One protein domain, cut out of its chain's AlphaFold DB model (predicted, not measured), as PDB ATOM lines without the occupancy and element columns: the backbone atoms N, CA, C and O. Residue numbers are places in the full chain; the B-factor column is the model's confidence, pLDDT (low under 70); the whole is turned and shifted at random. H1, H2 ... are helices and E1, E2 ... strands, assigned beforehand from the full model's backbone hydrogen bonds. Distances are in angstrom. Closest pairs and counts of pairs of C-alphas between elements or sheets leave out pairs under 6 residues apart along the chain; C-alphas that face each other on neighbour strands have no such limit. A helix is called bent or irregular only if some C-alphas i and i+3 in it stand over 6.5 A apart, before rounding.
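AT A GLANCE: This is residues 367 to 374 and 384 to 506 of the 648 residues of an uncharacterized protein of Micromonospora phaseoli (UniProt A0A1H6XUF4). The body is one strongly twisted sheet of six strands, its strands turning by 135 degrees from edge to edge; the short helix H2 bridges E6 and E7 over one face of it. A small separate pair, E3 and E9, sits by the ends of E2, E4 and H2, while H1 lies off to one side and E1 pairs with the first residues at another end. The printed part has 131 residues with two named helices and nine named strands, in the order E1 E2 E3 E4 E5 H1 E6 H2 E7 E8 E9; the large sheet runs E6, E4, E2, E5, E7, E8, antiparallel throughout, and E3 and E9 are parallel. The class is mixed, helices and strands, but only 59 of the 131 residues are in named elements. The whole is compact, with a radius of gyration of the C-alphas of 14.2 A and spans of 40 by 29 by 28 A.

IN THESE COORDINATES: Start at C-alpha 367, at (159.576, 203.207, 218.357), and pass the cut to E1, residues 385 to 387. Next find C-alpha 391 at (167.291, 192.473, 214.694), where E2 begins; it runs to residue 397 over 19.1 A. E3 is residues 408 to 410, and E4 is residues 414 to 418, 13.4 A long. E5, residues 429 to 435, covers 18.7 A. H1, residues 452 to 459, is 13.5 A long and irregular, with C-alphas 453 and 456 7.3 A apart. E6, residues 463 to 467, is 12.8 A long and is followed directly by H2, residues 468 to 473, which is irregular with C-alphas 469 and 472 7.4 A apart. E7, residues 474 to 482, is 21.5 A long and bends by 67 degrees at residue 477. E8 is residues 488 to 490, and E9, residues 503 to 505, ends with C-alpha 505 at (147.759, 181.161, 202.584).

HOW THE PARTS SIT: Look first at E2 and E5, antiparallel at 149 degrees, where N 393 and O 433 are 2.9 A apart. On the other side of E2 is E4, antiparallel at 112 degrees, with N 418 and O 394 2.8 A apart. E6, an edge strand, is antiparallel to E4 at 154 degrees, with N 417 and O 464 2.8 A apart. E7 is antiparallel to E5 at 154 degrees; there N 430 and O 480 are 2.8 A apart. E7 and E8, the other edge strand, form a hairpin, with N 481 and O 489 2.8 A apart. H2 is on the sheet at a height of 5.1 A over the sheet; it lies only just over E6, with 3 of its 6 C-alphas falling there, and runs slantwise to the strands, at 53 degrees to E6 on the local plane. In the parallel pair E3 and E9, N 504 and O 408 are 2.9 A apart; the closest C-alphas of E9 and H2, those of Ile 503 and Ala 468, are 7.1 A apart. H1 is only just not on the sheet, with 4 pairs of C-alphas within 10 A. E1 pairs with no named strand, but residues 385 to 386 pair with residues 367 to 368, antiparallel. O i to N i+4 pairs are within hydrogen-bond range in 0 of 4 in H1 and 0 of 2 in H2, against 4 of 5 and 1 of 3 for O i to N i+3.

THE WHOLE: The two C-alphas farthest apart, those of Arg 372 and Arg 484, are 43.4 A apart. Residues 375 to 383 are not printed, and C-alphas 374 and 384 are 10.8 A apart across the cut. The links E5 to H1, 16 residues, and E8 to E9, 12 residues, are long. The mean pLDDT of the printed part is 89.1; look for values under 70 at residues 401 to 402 and residue 452.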
ATOM      1  N   VAL A 367     160.037 201.868 218.740       96.88
ATOM      2  CA  VAL A 367     159.576 203.207 218.357       96.88
ATOM      3  C   VAL A 367     158.087 203.170 218.023       96.88
ATOM      4  O   VAL A 367     157.580 202.186 217.491       96.88
ATOM      5  N   THR A 368     157.353 204.237 218.346       94.06
ATOM      6  CA  THR A 368     155.941 204.351 217.947       94.06
ATOM      7  C   THR A 368     155.860 204.786 216.489       94.06
ATOM      8  O   THR A 368     156.406 205.825 216.120       94.06
ATOM      9  N   GLU A 369     155.165 204.018 215.654       89.25
ATOM     10  CA  GLU A 369     155.008 204.367 214.248       89.25
ATOM     11  C   GLU A 369     154.006 205.524 214.078       89.25
ATOM     12  O   GLU A 369     152.837 205.414 214.431       89.25
ATOM     13  N   SER A 370     154.436 206.640 213.490       78.75
ATOM     14  CA  SER A 370     153.584 207.819 213.270       78.75
ATOM     15  C   SER A 370     152.735 207.755 211.991       78.75
ATOM     16  O   SER A 370     151.822 208.561 211.805       78.75
ATOM     17  N   ARG A 371     153.010 206.808 211.084       74.25
ATOM     18  CA  ARG A 371     152.355 206.719 209.770       74.25
ATOM     19  C   ARG A 371     151.068 205.889 209.820       74.25
ATOM     20  O   ARG A 371     151.006 204.840 210.452       74.25
ATOM     21  N   ARG A 372     150.048 206.317 209.059       72.88
ATOM     22  CA  ARG A 372     148.816 205.548 208.774       72.88
ATOM     23  C   ARG A 372     149.072 204.435 207.750       72.88
ATOM     24  O   ARG A 372     148.387 204.348 206.733       72.88
ATOM     25  N   THR A 373     150.089 203.616 207.973       71.94
ATOM     26  CA  THR A 373     150.393 202.507 207.070       71.94
ATOM     27  C   THR A 373     149.507 201.313 207.423       71.94
ATOM     28  O   THR A 373     149.344 200.984 208.596       71.94
ATOM     29  N   ALA A 374     148.909 200.663 206.426       82.94
ATOM     30  CA  ALA A 374     148.153 199.436 206.657       82.94
ATOM     31  C   ALA A 374     149.119 198.275 206.947       82.94
ATOM     32  O   ALA A 374     150.072 198.074 206.202       82.94
ATOM     33  N   GLN A 384     151.103 201.506 216.087       93.50
ATOM     34  CA  GLN A 384     151.742 200.427 216.840       93.50
ATOM     35  C   GLN A 384     153.167 200.816 217.238       93.50
ATOM     36  O   GLN A 384     153.824 201.613 216.564       93.50
ATOM     37  N   GLN A 385     153.654 200.222 218.325       95.00
ATOM     38  CA  GLN A 385     155.087 200.191 218.591       95.00
ATOM     39  C   GLN A 385     155.725 199.115 217.718       95.00
ATOM     40  O   GLN A 385     155.238 197.987 217.661       95.00
ATOM     41  N   VAL A 386     156.800 199.479 217.030       96.75
ATOM     42  CA  VAL A 386     157.541 198.612 216.115       96.75
ATOM     43  C   VAL A 386     159.023 198.613 216.474       96.75
ATOM     44  O   VAL A 386     159.483 199.503 217.191       96.75
ATOM     45  N   ASN A 387     159.783 197.633 215.986       97.81
ATOM     46  CA  ASN A 387     161.237 197.617 216.163       97.81
ATOM     47  C   ASN A 387     161.881 198.871 215.537       97.81
ATOM     48  O   ASN A 387     161.610 199.210 214.387       97.81
ATOM     49  N   ALA A 388     162.723 199.568 216.296       97.44
ATOM     50  CA  ALA A 388     163.438 200.766 215.856       97.44
ATOM     51  C   ALA A 388     164.730 200.429 215.103       97.44
ATOM     52  O   ALA A 388     165.174 201.192 214.250       97.44
ATOM     53  N   GLU A 389     165.307 199.272 215.407       97.69
ATOM     54  CA  GLU A 389     166.552 198.788 214.832       97.69
ATOM     55  C   GLU A 389     166.366 197.430 214.160       97.69
ATOM     56  O   GLU A 389     165.350 196.741 214.325       97.69
ATOM     57  N   LYS A 390     167.368 197.069 213.367       98.19
ATOM     58  CA  LYS A 390     167.471 195.757 212.753       98.19
ATOM     59  C   LYS A 390     167.765 194.713 213.824       98.19
ATOM     60  O   LYS A 390     168.657 194.909 214.643       98.19
ATOM     61  N   PHE A 391     167.058 193.592 213.783       98.25
ATOM     62  CA  PHE A 391     167.291 192.473 214.694       98.25
ATOM     63  C   PHE A 391     167.018 191.139 214.007       98.25
ATOM     64  O   PHE A 391     166.540 191.096 212.872       98.25
ATOM     65  N   GLU A 392     167.338 190.049 214.693       97.50
ATOM     66  CA  GLU A 392     167.067 188.700 214.214       97.50
ATOM     67  C   GLU A 392     166.111 187.979 215.160       97.50
ATOM     68  O   GLU A 392     166.077 188.248 216.359       97.50
ATOM     69  N   ALA A 393     165.305 187.084 214.600       97.56
ATOM     70  CA  ALA A 393     164.302 186.312 215.318       97.56
ATOM     71  C   ALA A 393     164.106 184.942 214.656       97.56
ATOM     72  O   ALA A 393     164.634 184.675 213.577       97.56
ATOM     73  N   LEU A 394     163.327 184.073 215.289       96.44
ATOM     74  CA  LEU A 394     163.054 182.711 214.842       96.44
ATOM     75  C   LEU A 394     161.579 182.572 214.462       96.44
ATOM     76  O   LEU A 394     160.701 182.850 215.272       96.44
ATOM     77  N   VAL A 395     161.288 182.129 213.244       96.12
ATOM     78  CA  VAL A 395     159.930 181.849 212.760       96.12
ATOM     79  C   VAL A 395     159.754 180.342 212.628       96.12
ATOM     80  O   VAL A 395     160.575 179.668 212.011       96.12
ATOM     81  N   ALA A 396     158.670 179.803 213.181       93.94
ATOM     82  CA  ALA A 396     158.357 178.382 213.054       93.94
ATOM     83  C   ALA A 396     157.964 178.026 211.609       93.94
ATOM     84  O   ALA A 396     157.052 178.620 211.028       93.94
ATOM     85  N   LEU A 397     158.621 177.012 211.052       91.44
ATOM     86  CA  LEU A 397     158.292 176.361 209.793       91.44
ATOM     87  C   LEU A 397     157.691 174.976 210.076       91.44
ATOM     88  O   LEU A 397     158.227 174.219 210.892       91.44
ATOM     89  N   PRO A 398     156.610 174.581 209.387       84.75
ATOM     90  CA  PRO A 398     156.177 173.195 209.437       84.75
ATOM     91  C   PRO A 398     157.199 172.288 208.745       84.75
ATOM     92  O   PRO A 398     157.773 172.650 207.722       84.75
ATOM     93  N   VAL A 399     157.352 171.077 209.278       76.88
ATOM     94  CA  VAL A 399     158.353 170.072 208.863       76.88
ATOM     95  C   VAL A 399     158.195 169.600 207.409       76.88
ATOM     96  O   VAL A 399     159.120 169.040 206.830       76.88
ATOM     97  N   GLU A 400     157.041 169.828 206.774       74.25
ATOM     98  CA  GLU A 400     156.850 169.471 205.365       74.25
ATOM     99  C   GLU A 400     157.754 170.330 204.469       74.25
ATOM    100  O   GLU A 400     157.435 171.490 204.211       74.25
ATOM    101  N   GLY A 401     158.861 169.721 204.016       56.44
ATOM    102  CA  GLY A 401     160.023 170.292 203.318       56.44
ATOM    103  C   GLY A 401     159.741 171.036 202.015       56.44
ATOM    104  O   GLY A 401     160.217 170.663 200.947       56.44
ATOM    105  N   ARG A 402     158.962 172.109 202.096       67.25
ATOM    106  CA  ARG A 402     158.745 173.056 201.007       67.25
ATOM    107  C   ARG A 402     159.703 174.227 201.162       67.25
ATOM    108  O   ARG A 402     159.947 174.687 202.274       67.25
ATOM    109  N   SER A 403     160.210 174.709 200.031       80.75
ATOM    110  CA  SER A 403     161.132 175.841 199.986       80.75
ATOM    111  C   SER A 403     160.497 177.098 200.591       80.75
ATOM    112  O   SER A 403     159.322 177.393 200.349       80.75
ATOM    113  N   VAL A 404     161.294 177.861 201.341       85.19
ATOM    114  CA  VAL A 404     160.933 179.189 201.866       85.19
ATOM    115  C   VAL A 404     160.518 180.139 200.732       85.19
ATOM    116  O   VAL A 404     159.634 180.974 200.930       85.19
ATOM    117  N   ALA A 405     161.060 179.947 199.522       87.50
ATOM    118  CA  ALA A 405     160.748 180.740 198.331       87.50
ATOM    119  C   ALA A 405     159.256 180.700 197.933       87.50
ATOM    120  O   ALA A 405     158.707 181.703 197.455       87.50
ATOM    121  N   ASP A 406     158.568 179.578 198.195       89.38
ATOM    122  CA  ASP A 406     157.123 179.414 197.956       89.38
ATOM    123  C   ASP A 406     156.251 180.197 198.951       89.38
ATOM    124  O   ASP A 406     155.034 180.331 198.760       89.38
ATOM    125  N   GLY A 407     156.858 180.680 200.034       93.62
ATOM    126  CA  GLY A 407     156.203 181.327 201.154       93.62
ATOM    127  C   GLY A 407     155.860 180.379 202.300       93.62
ATOM    128  O   GLY A 407     155.459 179.222 202.125       93.62
ATOM    129  N   ILE A 408     155.966 180.932 203.503       94.25
ATOM    130  CA  ILE A 408     155.695 180.264 204.765       94.25
ATOM    131  C   ILE A 408     154.187 179.989 204.852       94.25
ATOM    132  O   ILE A 408     153.376 180.914 204.727       94.25
ATOM    133  N   PRO A 409     153.780 178.720 205.022       93.25
ATOM    134  CA  PRO A 409     152.378 178.352 205.142       93.25
ATOM    135  C   PRO A 409     151.764 178.965 206.405       93.25
ATOM    136  O   PRO A 409     152.091 178.577 207.521       93.25
ATOM    137  N   SER A 410     150.832 179.896 206.228       92.69
ATOM    138  CA  SER A 410     150.072 180.500 207.325       92.69
ATOM    139  C   SER A 410     148.618 180.674 206.911       92.69
ATOM    140  O   SER A 410     148.317 180.927 205.747       92.69
ATOM    141  N   ALA A 411     147.692 180.511 207.852       92.19
ATOM    142  CA  ALA A 411     146.294 180.869 207.625       92.19
ATOM    143  C   ALA A 411     146.024 182.342 207.962       92.19
ATOM    144  O   ALA A 411     144.985 182.861 207.574       92.19
ATOM    145  N   GLU A 412     146.927 183.010 208.672       94.50
ATOM    146  CA  GLU A 412     146.769 184.396 209.097       94.50
ATOM    147  C   GLU A 412     147.565 185.333 208.173       94.50
ATOM    148  O   GLU A 412     148.570 184.937 207.580       94.50
ATOM    149  N   LEU A 413     147.150 186.598 208.058       96.19
ATOM    150  CA  LEU A 413     147.903 187.646 207.342       96.19
ATOM    151  C   LEU A 413     149.092 188.202 208.157       96.19
ATOM    152  O   LEU A 413     149.375 189.400 208.129       96.19
ATOM    153  N   PHE A 414     149.769 187.341 208.910       96.88
ATOM    154  CA  PHE A 414     150.997 187.638 209.641       96.88
ATOM    155  C   PHE A 414     151.757 186.344 209.964       96.88
ATOM    156  O   PHE A 414     151.216 185.239 209.837       96.88
ATOM    157  N   LEU A 415     153.008 186.499 210.395       96.75
ATOM    158  CA  LEU A 415     153.835 185.443 210.979       96.75
ATOM    159  C   LEU A 415     154.178 185.793 212.432       96.75
ATOM    160  O   LEU A 415     154.149 186.964 212.813       96.75
ATOM    161  N   LEU A 416     154.498 184.777 213.229       96.94
ATOM    162  CA  LEU A 416     155.028 184.948 214.580       96.94
ATOM    163  C   LEU A 416     156.520 184.653 214.573       96.94
ATOM    164  O   LEU A 416     156.947 183.633 214.031       96.94
ATOM    165  N   ALA A 417     157.280 185.559 215.172       97.50
ATOM    166  CA  ALA A 417     158.712 185.452 215.357       97.50
ATOM    167  C   ALA A 417     159.040 185.465 216.854       97.50
ATOM    168  O   ALA A 417     158.411 186.192 217.620       97.50
ATOM    169  N   PHE A 418     160.013 184.668 217.269       96.38
ATOM    170  CA  PHE A 418     160.393 184.450 218.662       96.38
ATOM    171  C   PHE A 418     161.869 184.797 218.850       96.38
ATOM    172  O   PHE A 418     162.677 184.526 217.962       96.38
ATOM    173  N   LEU A 419     162.230 185.393 219.985       95.94
ATOM    174  CA  LEU A 419     163.641 185.628 220.320       95.94
ATOM    175  C   LEU A 419     164.290 184.426 221.014       95.94
ATOM    176  O   LEU A 419     165.485 184.199 220.841       95.94
ATOM    177  N   ASP A 420     163.503 183.652 221.763       92.31
ATOM    178  CA  ASP A 420     163.950 182.433 222.433       92.31
ATOM    179  C   ASP A 420     163.451 181.188 221.670       92.31
ATOM    180  O   ASP A 420     162.233 181.004 221.537       92.31
ATOM    181  N   PRO A 421     164.345 180.304 221.188       89.69
ATOM    182  CA  PRO A 421     163.955 179.046 220.552       89.69
ATOM    183  C   PRO A 421     163.087 178.151 221.445       89.69
ATOM    184  O   PRO A 421     162.240 177.428 220.924       89.69
ATOM    185  N   LYS A 422     163.225 178.228 222.777       87.19
ATOM    186  CA  LYS A 422     162.396 177.462 223.726       87.19
ATOM    187  C   LYS A 422     160.939 177.918 223.758       87.19
ATOM    188  O   LYS A 422     160.080 177.189 224.241       87.19
ATOM    189  N   SER A 423     160.655 179.119 223.253       85.88
ATOM    190  CA  SER A 423     159.292 179.651 223.147       85.88
ATOM    191  C   SER A 423     158.573 179.197 221.872       85.88
ATOM    192  O   SER A 423     157.388 179.495 221.699       85.88
ATOM    193  N   VAL A 424     159.263 178.498 220.965       85.50
ATOM    194  CA  VAL A 424     158.678 178.011 219.715       85.50
ATOM    195  C   VAL A 424     157.978 176.663 219.942       85.50
ATOM    196  O   VAL A 424     158.494 175.838 220.694       85.50
ATOM    197  N   PRO A 425     156.822 176.384 219.300       79.62
ATOM    198  CA  PRO A 425     156.161 175.087 219.428       79.62
ATOM    199  C   PRO A 425     157.070 173.908 219.049       79.62
ATOM    200  O   PRO A 425     157.704 173.923 217.987       79.62
ATOM    201  N   GLU A 426     157.077 172.873 219.894       80.31
ATOM    202  CA  GLU A 426     157.864 171.649 219.701       80.31
ATOM    203  C   GLU A 426     157.624 170.998 218.330       80.31
ATOM    204  O   GLU A 426     156.527 171.049 217.767       80.31
ATOM    205  N   GLY A 427     158.665 170.354 217.794       78.81
ATOM    206  CA  GLY A 427     158.591 169.631 216.522       78.81
ATOM    207  C   GLY A 427     158.515 170.526 215.282       78.81
ATOM    208  O   GLY A 427     158.162 170.042 214.209       78.81
ATOM    209  N   SER A 428     158.831 171.816 215.412       84.44
ATOM    210  CA  SER A 428     158.934 172.748 214.285       84.44
ATOM    211  C   SER A 428     160.387 172.893 213.829       84.44
ATOM    212  O   SER A 428     161.298 172.945 214.652       84.44
ATOM    213  N   ARG A 429     160.600 173.036 212.519       92.50
ATOM    214  CA  ARG A 429     161.859 173.580 211.990       92.50
ATOM    215  C   ARG A 429     161.839 175.090 212.203       92.50
ATOM    216  O   ARG A 429     160.786 175.702 212.060       92.50
ATOM    217  N   LEU A 430     162.957 175.714 212.543       94.56
ATOM    218  CA  LEU A 430     163.039 177.162 212.732       94.56
ATOM    219  C   LEU A 430     163.700 177.822 211.532       94.56
ATOM    220  O   LEU A 430     164.705 177.345 211.016       94.56
ATOM    221  N   LEU A 431     163.145 178.953 211.116       94.75
ATOM    222  CA  LEU A 431     163.768 179.880 210.187       94.75
ATOM    223  C   LEU A 431     164.297 181.067 210.979       94.75
ATOM    224  O   LEU A 431     163.511 181.802 211.577       94.75
ATOM    225  N   ARG A 432     165.607 181.288 210.958       95.38
ATOM    226  CA  ARG A 432     166.181 182.541 211.435       95.38
ATOM    227  C   ARG A 432     165.918 183.610 210.395       95.38
ATOM    228  O   ARG A 432     166.242 183.455 209.218       95.38
ATOM    229  N   VAL A 433     165.293 184.682 210.848       97.00
ATOM    230  CA  VAL A 433     164.885 185.804 210.018       97.00
ATOM    231  C   VAL A 433     165.524 187.070 210.538       97.00
ATOM    232  O   VAL A 433     165.628 187.287 211.743       97.00
ATOM    233  N   ARG A 434     165.920 187.924 209.613       97.88
ATOM    234  CA  ARG A 434     166.432 189.258 209.866       97.88
ATOM    235  C   ARG A 434     165.345 190.260 209.550       97.88
ATOM    236  O   ARG A 434     164.811 190.258 208.445       97.88
ATOM    237  N   VAL A 435     165.016 191.102 210.515       98.31
ATOM    238  CA  VAL A 435     163.914 192.052 210.416       98.31
ATOM    239  C   VAL A 435     164.466 193.467 210.469       98.31
ATOM    240  O   VAL A 435     165.052 193.882 211.467       98.31
ATOM    241  N   GLU A 436     164.274 194.210 209.385       98.19
ATOM    242  CA  GLU A 436     164.641 195.620 209.276       98.19
ATOM    243  C   GLU A 436     163.708 196.501 210.141       98.19
ATOM    244  O   GLU A 436     162.603 196.067 210.505       98.19
ATOM    245  N   PRO A 437     164.111 197.739 210.500       97.56
ATOM    246  CA  PRO A 437     163.304 198.652 211.314       97.56
ATOM    247  C   PRO A 437     161.852 198.756 210.835       97.56
ATOM    248  O   PRO A 437     161.593 198.839 209.636       97.56
ATOM    249  N   GLY A 438     160.883 198.770 211.746       96.50
ATOM    250  CA  GLY A 438     159.455 198.871 211.435       96.50
ATOM    251  C   GLY A 438     158.805 197.602 210.863       96.50
ATOM    252  O   GLY A 438     157.645 197.659 210.450       96.50
ATOM    253  N   GLY A 439     159.535 196.487 210.784       97.00
ATOM    254  CA  GLY A 439     159.050 195.213 210.246       97.00
ATOM    255  C   GLY A 439     158.257 194.353 211.237       97.00
ATOM    256  O   GLY A 439     157.447 193.527 210.816       97.00
ATOM    257  N   ALA A 440     158.450 194.557 212.541       97.81
ATOM    258  CA  ALA A 440     157.887 193.732 213.605       97.81
ATOM    259  C   ALA A 440     157.173 194.554 214.682       97.81
ATOM    260  O   ALA A 440     157.636 195.628 215.062       97.81
ATOM    261  N   ILE A 441     156.081 194.007 215.222       96.56
ATOM    262  CA  ILE A 441     155.329 194.556 216.360       96.56
ATOM    263  C   ILE A 441     155.486 193.599 217.549       96.56
ATOM    264  O   ILE A 441     155.118 192.433 217.414       96.56
ATOM    265  N   PRO A 442     155.980 194.030 218.718       96.38
ATOM    266  CA  PRO A 442     156.099 193.140 219.869       96.38
ATOM    267  C   PRO A 442     154.716 192.808 220.428       96.38
ATOM    268  O   PRO A 442     153.891 193.700 220.648       96.38
ATOM    269  N   MET A 443     154.468 191.532 220.721       92.00
ATOM    270  CA  MET A 443     153.172 191.075 221.231       92.00
ATOM    271  C   MET A 443     152.827 191.694 222.591       92.00
ATOM    272  O   MET A 443     151.671 192.049 222.821       92.00
ATOM    273  N   GLY A 444     153.824 191.897 223.460       86.19
ATOM    274  CA  GLY A 444     153.634 192.455 224.805       86.19
ATOM    275  C   GLY A 444     153.185 193.922 224.846       86.19
ATOM    276  O   GLY A 444     152.677 194.371 225.866       86.19
ATOM    277  N   VAL A 445     153.334 194.667 223.745       86.50
ATOM    278  CA  VAL A 445     152.917 196.081 223.638       86.50
ATOM    279  C   VAL A 445     151.854 196.297 222.561       86.50
ATOM    280  O   VAL A 445     151.555 197.435 222.188       86.50
ATOM    281  N   LEU A 446     151.281 195.211 222.035       89.62
ATOM    282  CA  LEU A 446     150.288 195.260 220.973       89.62
ATOM    283  C   LEU A 446     149.023 195.982 221.460       89.62
ATOM    284  O   LEU A 446     148.268 195.466 222.283       89.62
ATOM    285  N   ARG A 447     148.745 197.164 220.899       77.00
ATOM    286  CA  ARG A 447     147.591 198.004 221.286       77.00
ATOM    287  C   ARG A 447     146.281 197.598 220.607       77.00
ATOM    288  O   ARG A 447     145.239 198.203 220.840       77.00
ATOM    289  N   ALA A 448     146.328 196.593 219.738       78.00
ATOM    290  CA  ALA A 448     145.180 196.135 218.977       78.00
ATOM    291  C   ALA A 448     144.278 195.187 219.786       78.00
ATOM    292  O   ALA A 448     144.737 194.347 220.571       78.00
ATOM    293  N   SER A 449     142.972 195.276 219.526       74.81
ATOM    294  CA  SER A 449     142.024 194.248 219.953       74.81
ATOM    295  C   SER A 449     142.209 193.023 219.061       74.81
ATOM    296  O   SER A 449     141.797 193.014 217.898       74.81
ATOM    297  N   LEU A 450     142.896 192.008 219.589       80.75
ATOM    298  CA  LEU A 450     143.078 190.752 218.879       80.75
ATOM    299  C   LEU A 450     141.716 190.081 218.672       80.75
ATOM    300  O   LEU A 450     140.907 190.016 219.602       80.75
ATOM    301  N   PRO A 451     141.456 189.515 217.485       77.56
ATOM    302  CA  PRO A 451     140.366 188.573 217.328       77.56
ATOM    303  C   PRO A 451     140.465 187.477 218.389       77.56
ATOM    304  O   PRO A 451     141.543 186.938 218.611       77.56
ATOM    305  N   ALA A 452     139.329 187.110 218.967       65.25
ATOM    306  CA  ALA A 452     139.086 185.942 219.812       65.25
ATOM    307  C   ALA A 452     140.088 184.784 219.648       65.25
ATOM    308  O   ALA A 452     140.866 184.456 220.540       65.25
ATOM    309  N   ARG A 453     140.154 184.228 218.429       74.62
ATOM    310  CA  ARG A 453     141.007 183.079 218.087       74.62
ATOM    311  C   ARG A 453     142.509 183.319 218.282       74.62
ATOM    312  O   ARG A 453     143.255 182.354 218.331       74.62
ATOM    313  N   LEU A 454     142.942 184.576 218.334       83.56
ATOM    314  CA  LEU A 454     144.331 185.016 218.463       83.56
ATOM    315  C   LEU A 454     144.662 185.512 219.876       83.56
ATOM    316  O   LEU A 454     145.811 185.842 220.132       83.56
ATOM    317  N   GLN A 455     143.701 185.562 220.806       72.38
ATOM    318  CA  GLN A 455     143.944 186.071 222.163       72.38
ATOM    319  C   GLN A 455     145.003 185.260 222.924       72.38
ATOM    320  O   GLN A 455     145.780 185.838 223.677       72.38
ATOM    321  N   HIS A 456     145.106 183.952 222.651       75.56
ATOM    322  CA  HIS A 456     146.159 183.086 223.196       75.56
ATOM    323  C   HIS A 456     147.581 183.594 222.894       75.56
ATOM    324  O   HIS A 456     148.510 183.307 223.640       75.56
ATOM    325  N   LEU A 457     147.756 184.404 221.843       82.06
ATOM    326  CA  LEU A 457     149.049 184.980 221.486       82.06
ATOM    327  C   LEU A 457     149.527 186.053 222.476       82.06
ATOM    328  O   LEU A 457     150.720 186.331 222.518       82.06
ATOM    329  N   ARG A 458     148.643 186.653 223.293       76.81
ATOM    330  CA  ARG A 458     149.045 187.667 224.292       76.81
ATOM    331  C   ARG A 458     149.918 187.104 225.408       76.81
ATOM    332  O   ARG A 458     150.687 187.855 225.996       76.81
ATOM    333  N   GLY A 459     149.798 185.809 225.695       74.44
ATOM    334  CA  GLY A 459     150.617 185.137 226.704       74.44
ATOM    335  C   GLY A 459     152.037 184.822 226.230       74.44
ATOM    336  O   GLY A 459     152.882 184.463 227.046       74.44
ATOM    337  N   LEU A 460     152.315 184.956 224.927       81.94
ATOM    338  CA  LEU A 460     153.623 184.644 224.368       81.94
ATOM    339  C   LEU A 460     154.626 185.732 224.750       81.94
ATOM    340  O   LEU A 460     154.567 186.869 224.271       81.94
ATOM    341  N   ARG A 461     155.560 185.367 225.629       79.56
ATOM    342  CA  ARG A 461     156.700 186.212 225.983       79.56
ATOM    343  C   ARG A 461     157.685 186.236 224.819       79.56
ATOM    344  O   ARG A 461     157.824 185.254 224.101       79.56
ATOM    345  N   GLU A 462     158.333 187.383 224.628       89.81
ATOM    346  CA  GLU A 462     159.393 187.558 223.621       89.81
ATOM    347  C   GLU A 462     158.981 187.209 222.179       89.81
ATOM    348  O   GLU A 462     159.815 186.883 221.333       89.81
ATOM    349  N   ALA A 463     157.681 187.312 221.898       95.31
ATOM    350  CA  ALA A 463     157.118 187.107 220.579       95.31
ATOM    351  C   ALA A 463     156.865 188.442 219.870       95.31
ATOM    352  O   ALA A 463     156.423 189.434 220.460       95.31
ATOM    353  N   TYR A 464     157.097 188.429 218.566       97.75
ATOM    354  CA  TYR A 464     156.900 189.534 217.649       97.75
ATOM    355  C   TYR A 464     155.974 189.090 216.524       97.75
ATOM    356  O   TYR A 464     156.074 187.988 215.988       97.75
ATOM    357  N   LEU A 465     155.066 189.975 216.147       97.12
ATOM    358  CA  LEU A 465     154.188 189.812 215.008       97.12
ATOM    359  C   LEU A 465     154.862 190.440 213.789       97.12
ATOM    360  O   LEU A 465     155.254 191.605 213.845       97.12
ATOM    361  N   LEU A 466     154.980 189.679 212.700       98.00
ATOM    362  CA  LEU A 466     155.468 190.133 211.394       98.00
ATOM    363  C   LEU A 466     154.264 190.291 210.450       98.00
ATOM    364  O   LEU A 466     153.781 189.293 209.899       98.00
ATOM    365  N   PRO A 467     153.697 191.502 210.297       97.44
ATOM    366  CA  PRO A 467     152.472 191.695 209.529       97.44
ATOM    367  C   PRO A 467     152.702 191.496 208.030       97.44
ATOM    368  O   PRO A 467     153.732 191.910 207.502       97.44
ATOM    369  N   ALA A 468     151.716 190.947 207.314       96.94
ATOM    370  CA  ALA A 468     151.815 190.678 205.876       96.94
ATOM    371  C   ALA A 468     152.253 191.887 205.032       96.94
ATOM    372  O   ALA A 468     153.001 191.720 204.071       96.94
ATOM    373  N   ALA A 469     151.807 193.100 205.380       96.31
ATOM    374  CA  ALA A 469     152.172 194.316 204.647       96.31
ATOM    375  C   ALA A 469     153.607 194.806 204.923       96.31
ATOM    376  O   ALA A 469     154.008 195.822 204.366       96.31
ATOM    377  N   ARG A 470     154.336 194.133 205.821       96.44
ATOM    378  CA  ARG A 470     155.701 194.465 206.255       96.44
ATOM    379  C   ARG A 470     156.702 193.347 206.013       96.44
ATOM    380  O   ARG A 470     157.854 193.456 206.423       96.44
ATOM    381  N   LEU A 471     156.283 192.256 205.378       97.06
ATOM    382  CA  LEU A 471     157.184 191.138 205.108       97.06
ATOM    383  C   LEU A 471     158.262 191.479 204.074       97.06
ATOM    384  O   LEU A 471     159.262 190.781 204.005       97.06
ATOM    385  N   ASP A 472     158.115 192.590 203.346       96.81
ATOM    386  CA  ASP A 472     159.187 193.215 202.562       96.81
ATOM    387  C   ASP A 472     160.407 193.625 203.412       96.81
ATOM    388  O   ASP A 472     161.469 193.894 202.860       96.81
ATOM    389  N   ARG A 473     160.260 193.663 204.745       97.38
ATOM    390  CA  ARG A 473     161.304 194.010 205.722       97.38
ATOM    391  C   ARG A 473     161.837 192.819 206.509       97.38
ATOM    392  O   ARG A 473     162.663 193.018 207.394       97.38
ATOM    393  N   ALA A 474     161.345 191.613 206.254       97.81
ATOM    394  CA  ALA A 474     161.802 190.406 206.925       97.81
ATOM    395  C   ALA A 474     162.471 189.500 205.895       97.81
ATOM    396  O   ALA A 474     161.867 189.211 204.870       97.81
ATOM    397  N   PHE A 475     163.687 189.047 206.168       97.00
ATOM    398  CA  PHE A 475     164.519 188.297 205.232       97.00
ATOM    399  C   PHE A 475     164.967 186.989 205.865       97.00
ATOM    400  O   PHE A 475     165.320 186.965 207.045       97.00
ATOM    401  N   ALA A 476     164.947 185.904 205.098       95.06
ATOM    402  CA  ALA A 476     165.475 184.625 205.552       95.06
ATOM    403  C   ALA A 476     167.010 184.679 205.661       95.06
ATOM    404  O   ALA A 476     167.662 185.261 204.793       95.06
ATOM    405  N   VAL A 477     167.558 184.096 206.731       94.31
ATOM    406  CA  VAL A 477     169.008 183.985 206.967       94.31
ATOM    407  C   VAL A 477     169.413 182.514 206.943       94.31
ATOM    408  O   VAL A 477     170.068 182.081 206.010       94.31
ATOM    409  N   ASP A 478     168.937 181.732 207.916       92.94
ATOM    410  CA  ASP A 478     169.344 180.337 208.123       92.94
ATOM    411  C   ASP A 478     168.157 179.462 208.535       92.94
ATOM    412  O   ASP A 478     167.155 179.959 209.056       92.94
ATOM    413  N   THR A 479     168.289 178.142 208.375       93.38
ATOM    414  CA  THR A 479     167.306 177.167 208.876       93.38
ATOM    415  C   THR A 479     167.912 176.226 209.908       93.38
ATOM    416  O   THR A 479     169.047 175.775 209.762       93.38
ATOM    417  N   PHE A 480     167.139 175.911 210.947       93.75
ATOM    418  CA  PHE A 480     167.569 175.079 212.066       93.75
ATOM    419  C   PHE A 480     166.526 174.016 212.395       93.75
ATOM    420  O   PHE A 480     165.338 174.317 212.483       93.75
ATOM    421  N   ASP A 481     166.968 172.793 212.649       91.56
ATOM    422  CA  ASP A 481     166.172 171.775 213.320       91.56
ATOM    423  C   ASP A 481     166.409 171.889 214.834       91.56
ATOM    424  O   ASP A 481     167.542 172.086 215.289       91.56
ATOM    425  N   VAL A 482     165.327 171.810 215.613       88.56
ATOM    426  CA  VAL A 482     165.381 171.825 217.081       88.56
ATOM    427  C   VAL A 482     165.366 170.387 217.566       88.56
ATOM    428  O   VAL A 482     164.413 169.649 217.299       88.56
ATOM    429  N   ASP A 483     166.410 169.974 218.273       84.75
ATOM    430  CA  ASP A 483     166.414 168.659 218.903       84.75
ATOM    431  C   ASP A 483     165.523 168.624 220.161       84.75
ATOM    432  O   ASP A 483     164.990 169.635 220.622       84.75
ATOM    433  N   ARG A 484     165.360 167.439 220.760       79.88
ATOM    434  CA  ARG A 484     164.550 167.265 221.984       79.88
ATOM    435  C   ARG A 484     165.086 168.035 223.197       79.88
ATOM    436  O   ARG A 484     164.368 168.173 224.179       79.88
ATOM    437  N   THR A 485     166.336 168.494 223.158       80.88
ATOM    438  CA  THR A 485     166.975 169.274 224.227       80.88
ATOM    439  C   THR A 485     166.864 170.784 224.000       80.88
ATOM    440  O   THR A 485     167.323 171.569 224.830       80.88
ATOM    441  N   GLY A 486     166.240 171.207 222.893       80.12
ATOM    442  CA  GLY A 486     166.120 172.609 222.507       80.12
ATOM    443  C   GLY A 486     167.370 173.172 221.829       80.12
ATOM    444  O   GLY A 486     167.459 174.388 221.650       80.12
ATOM    445  N   ARG A 487     168.351 172.333 221.461       86.56
ATOM    446  CA  ARG A 487     169.533 172.791 220.721       86.56
ATOM    447  C   ARG A 487     169.195 172.929 219.245       86.56
ATOM    448  O   ARG A 487     168.468 172.118 218.672       86.56
ATOM    449  N   LEU A 488     169.748 173.978 218.645       90.81
ATOM    450  CA  LEU A 488     169.582 174.281 217.233       90.81
ATOM    451  C   LEU A 488     170.697 173.610 216.437       90.81
ATOM    452  O   LEU A 488     171.879 173.835 216.696       90.81
ATOM    453  N   THR A 489     170.313 172.809 215.452       91.69
ATOM    454  CA  THR A 489     171.229 172.185 214.492       91.69
ATOM    455  C   THR A 489     170.926 172.727 213.096       91.69
ATOM    456  O   THR A 489     169.752 172.789 212.734       91.69
ATOM    457  N   PRO A 490     171.918 173.187 212.312       92.31
ATOM    458  CA  PRO A 490     171.666 173.680 210.959       92.31
ATOM    459  C   PRO A 490     170.961 172.623 210.097       92.31
ATOM    460  O   PRO A 490     171.409 171.481 210.029       92.31
ATOM    461  N   ALA A 491     169.869 173.004 209.433       89.62
ATOM    462  CA  ALA A 491     169.019 172.090 208.660       89.62
ATOM    463  C   ALA A 491     169.323 172.080 207.143       89.62
ATOM    464  O   ALA A 491     168.558 171.505 206.362       89.62
ATOM    465  N   GLY A 492     170.429 172.715 206.730       85.38
ATOM    466  CA  GLY A 492     170.861 172.880 205.336       85.38
ATOM    467  C   GLY A 492     170.864 174.340 204.863       85.38
ATOM    468  O   GLY A 492     170.465 175.245 205.598       85.38
ATOM    469  N   GLU A 493     171.322 174.563 203.626       83.12
ATOM    470  CA  GLU A 493     171.349 175.892 202.998       83.12
ATOM    471  C   GLU A 493     169.935 176.473 202.857       83.12
ATOM    472  O   GLU A 493     169.006 175.824 202.358       83.12
ATOM    473  N   CYS A 494     169.760 177.724 203.285       83.69
ATOM    474  CA  CYS A 494     168.491 178.421 203.148       83.69
ATOM    475  C   CYS A 494     168.299 178.884 201.696       83.69
ATOM    476  O   CYS A 494     168.817 179.918 201.279       83.69
ATOM    477  N   THR A 495     167.508 178.147 200.911       78.81
ATOM    478  CA  THR A 495     167.123 178.589 199.561       78.81
ATOM    479  C   THR A 495     166.325 179.897 199.654       78.81
ATOM    480  O   THR A 495     165.190 179.881 200.140       78.81
ATOM    481  N   GLY A 496     166.899 181.013 199.193       76.31
ATOM    482  CA  GLY A 496     166.276 182.343 199.250       76.31
ATOM    483  C   GLY A 496     166.882 183.298 200.282       76.31
ATOM    484  O   GLY A 496     166.177 184.185 200.765       76.31
ATOM    485  N   GLU A 497     168.156 183.129 200.641       80.75
ATOM    486  CA  GLU A 497     168.882 184.129 201.430       80.75
ATOM    487  C   GLU A 497     168.759 185.522 200.785       80.75
ATOM    488  O   GLU A 497     168.945 185.699 199.580       80.75
ATOM    489  N   GLY A 498     168.380 186.516 201.590       85.44
ATOM    490  CA  GLY A 498     168.176 187.888 201.120       85.44
ATOM    491  C   GLY A 498     166.851 188.147 200.388       85.44
ATOM    492  O   GLY A 498     166.551 189.307 200.101       85.44
ATOM    493  N   GLU A 499     166.011 187.134 200.140       90.50
ATOM    494  CA  GLU A 499     164.642 187.371 199.674       90.50
ATOM    495  C   GLU A 499     163.710 187.755 200.837       90.50
ATOM    496  O   GLU A 499     163.793 187.177 201.929       90.50
ATOM    497  N   PRO A 500     162.777 188.703 200.619       96.06
ATOM    498  CA  PRO A 500     161.736 188.980 201.589       96.06
ATOM    499  C   PRO A 500     160.864 187.754 201.864       96.06
ATOM    500  O   PRO A 500     160.496 187.011 200.948       96.06
ATOM    501  N   LEU A 501     160.457 187.589 203.119       96.50
ATOM    502  CA  LEU A 501     159.540 186.533 203.515       96.50
ATOM    503  C   LEU A 501     158.207 186.683 202.790       96.50
ATOM    504  O   LEU A 501     157.698 187.779 202.557       96.50
ATOM    505  N   ARG A 502     157.591 185.543 202.490       97.00
ATOM    506  CA  ARG A 502     156.251 185.470 201.909       97.00
ATOM    507  C   ARG A 502     155.347 184.645 202.801       97.00
ATOM    508  O   ARG A 502     155.791 183.679 203.413       97.00
ATOM    509  N   ILE A 503     154.064 184.981 202.832       96.19
ATOM    510  CA  ILE A 503     153.018 184.109 203.367       96.19
ATOM    511  C   ILE A 503     152.383 183.373 202.202       96.19
ATOM    512  O   ILE A 503     151.891 183.992 201.259       96.19
ATOM    513  N   ARG A 504     152.294 182.053 202.307       95.31
ATOM    514  CA  ARG A 504     151.392 181.262 201.478       95.31
ATOM    515  C   ARG A 504     150.166 180.923 202.300       95.31
ATOM    516  O   ARG A 504     150.261 180.187 203.279       95.31
ATOM    517  N   CYS A 505     149.008 181.431 201.895       94.19
ATOM    518  CA  CYS A 505     147.759 181.161 202.584       94.19
ATOM    519  C   CYS A 505     147.433 179.669 202.499       94.19
ATOM    520  O   CYS A 505     146.964 179.174 201.477       94.19
ATOM    521  N   THR A 506     147.667 178.937 203.581       86.69
ATOM    522  CA  THR A 506     147.313 177.525 203.688       86.69
ATOM    523  C   THR A 506     146.547 177.332 204.977       86.69
ATOM    524  O   THR A 506     147.094 177.461 206.069       86.69
TER     525      THR A 506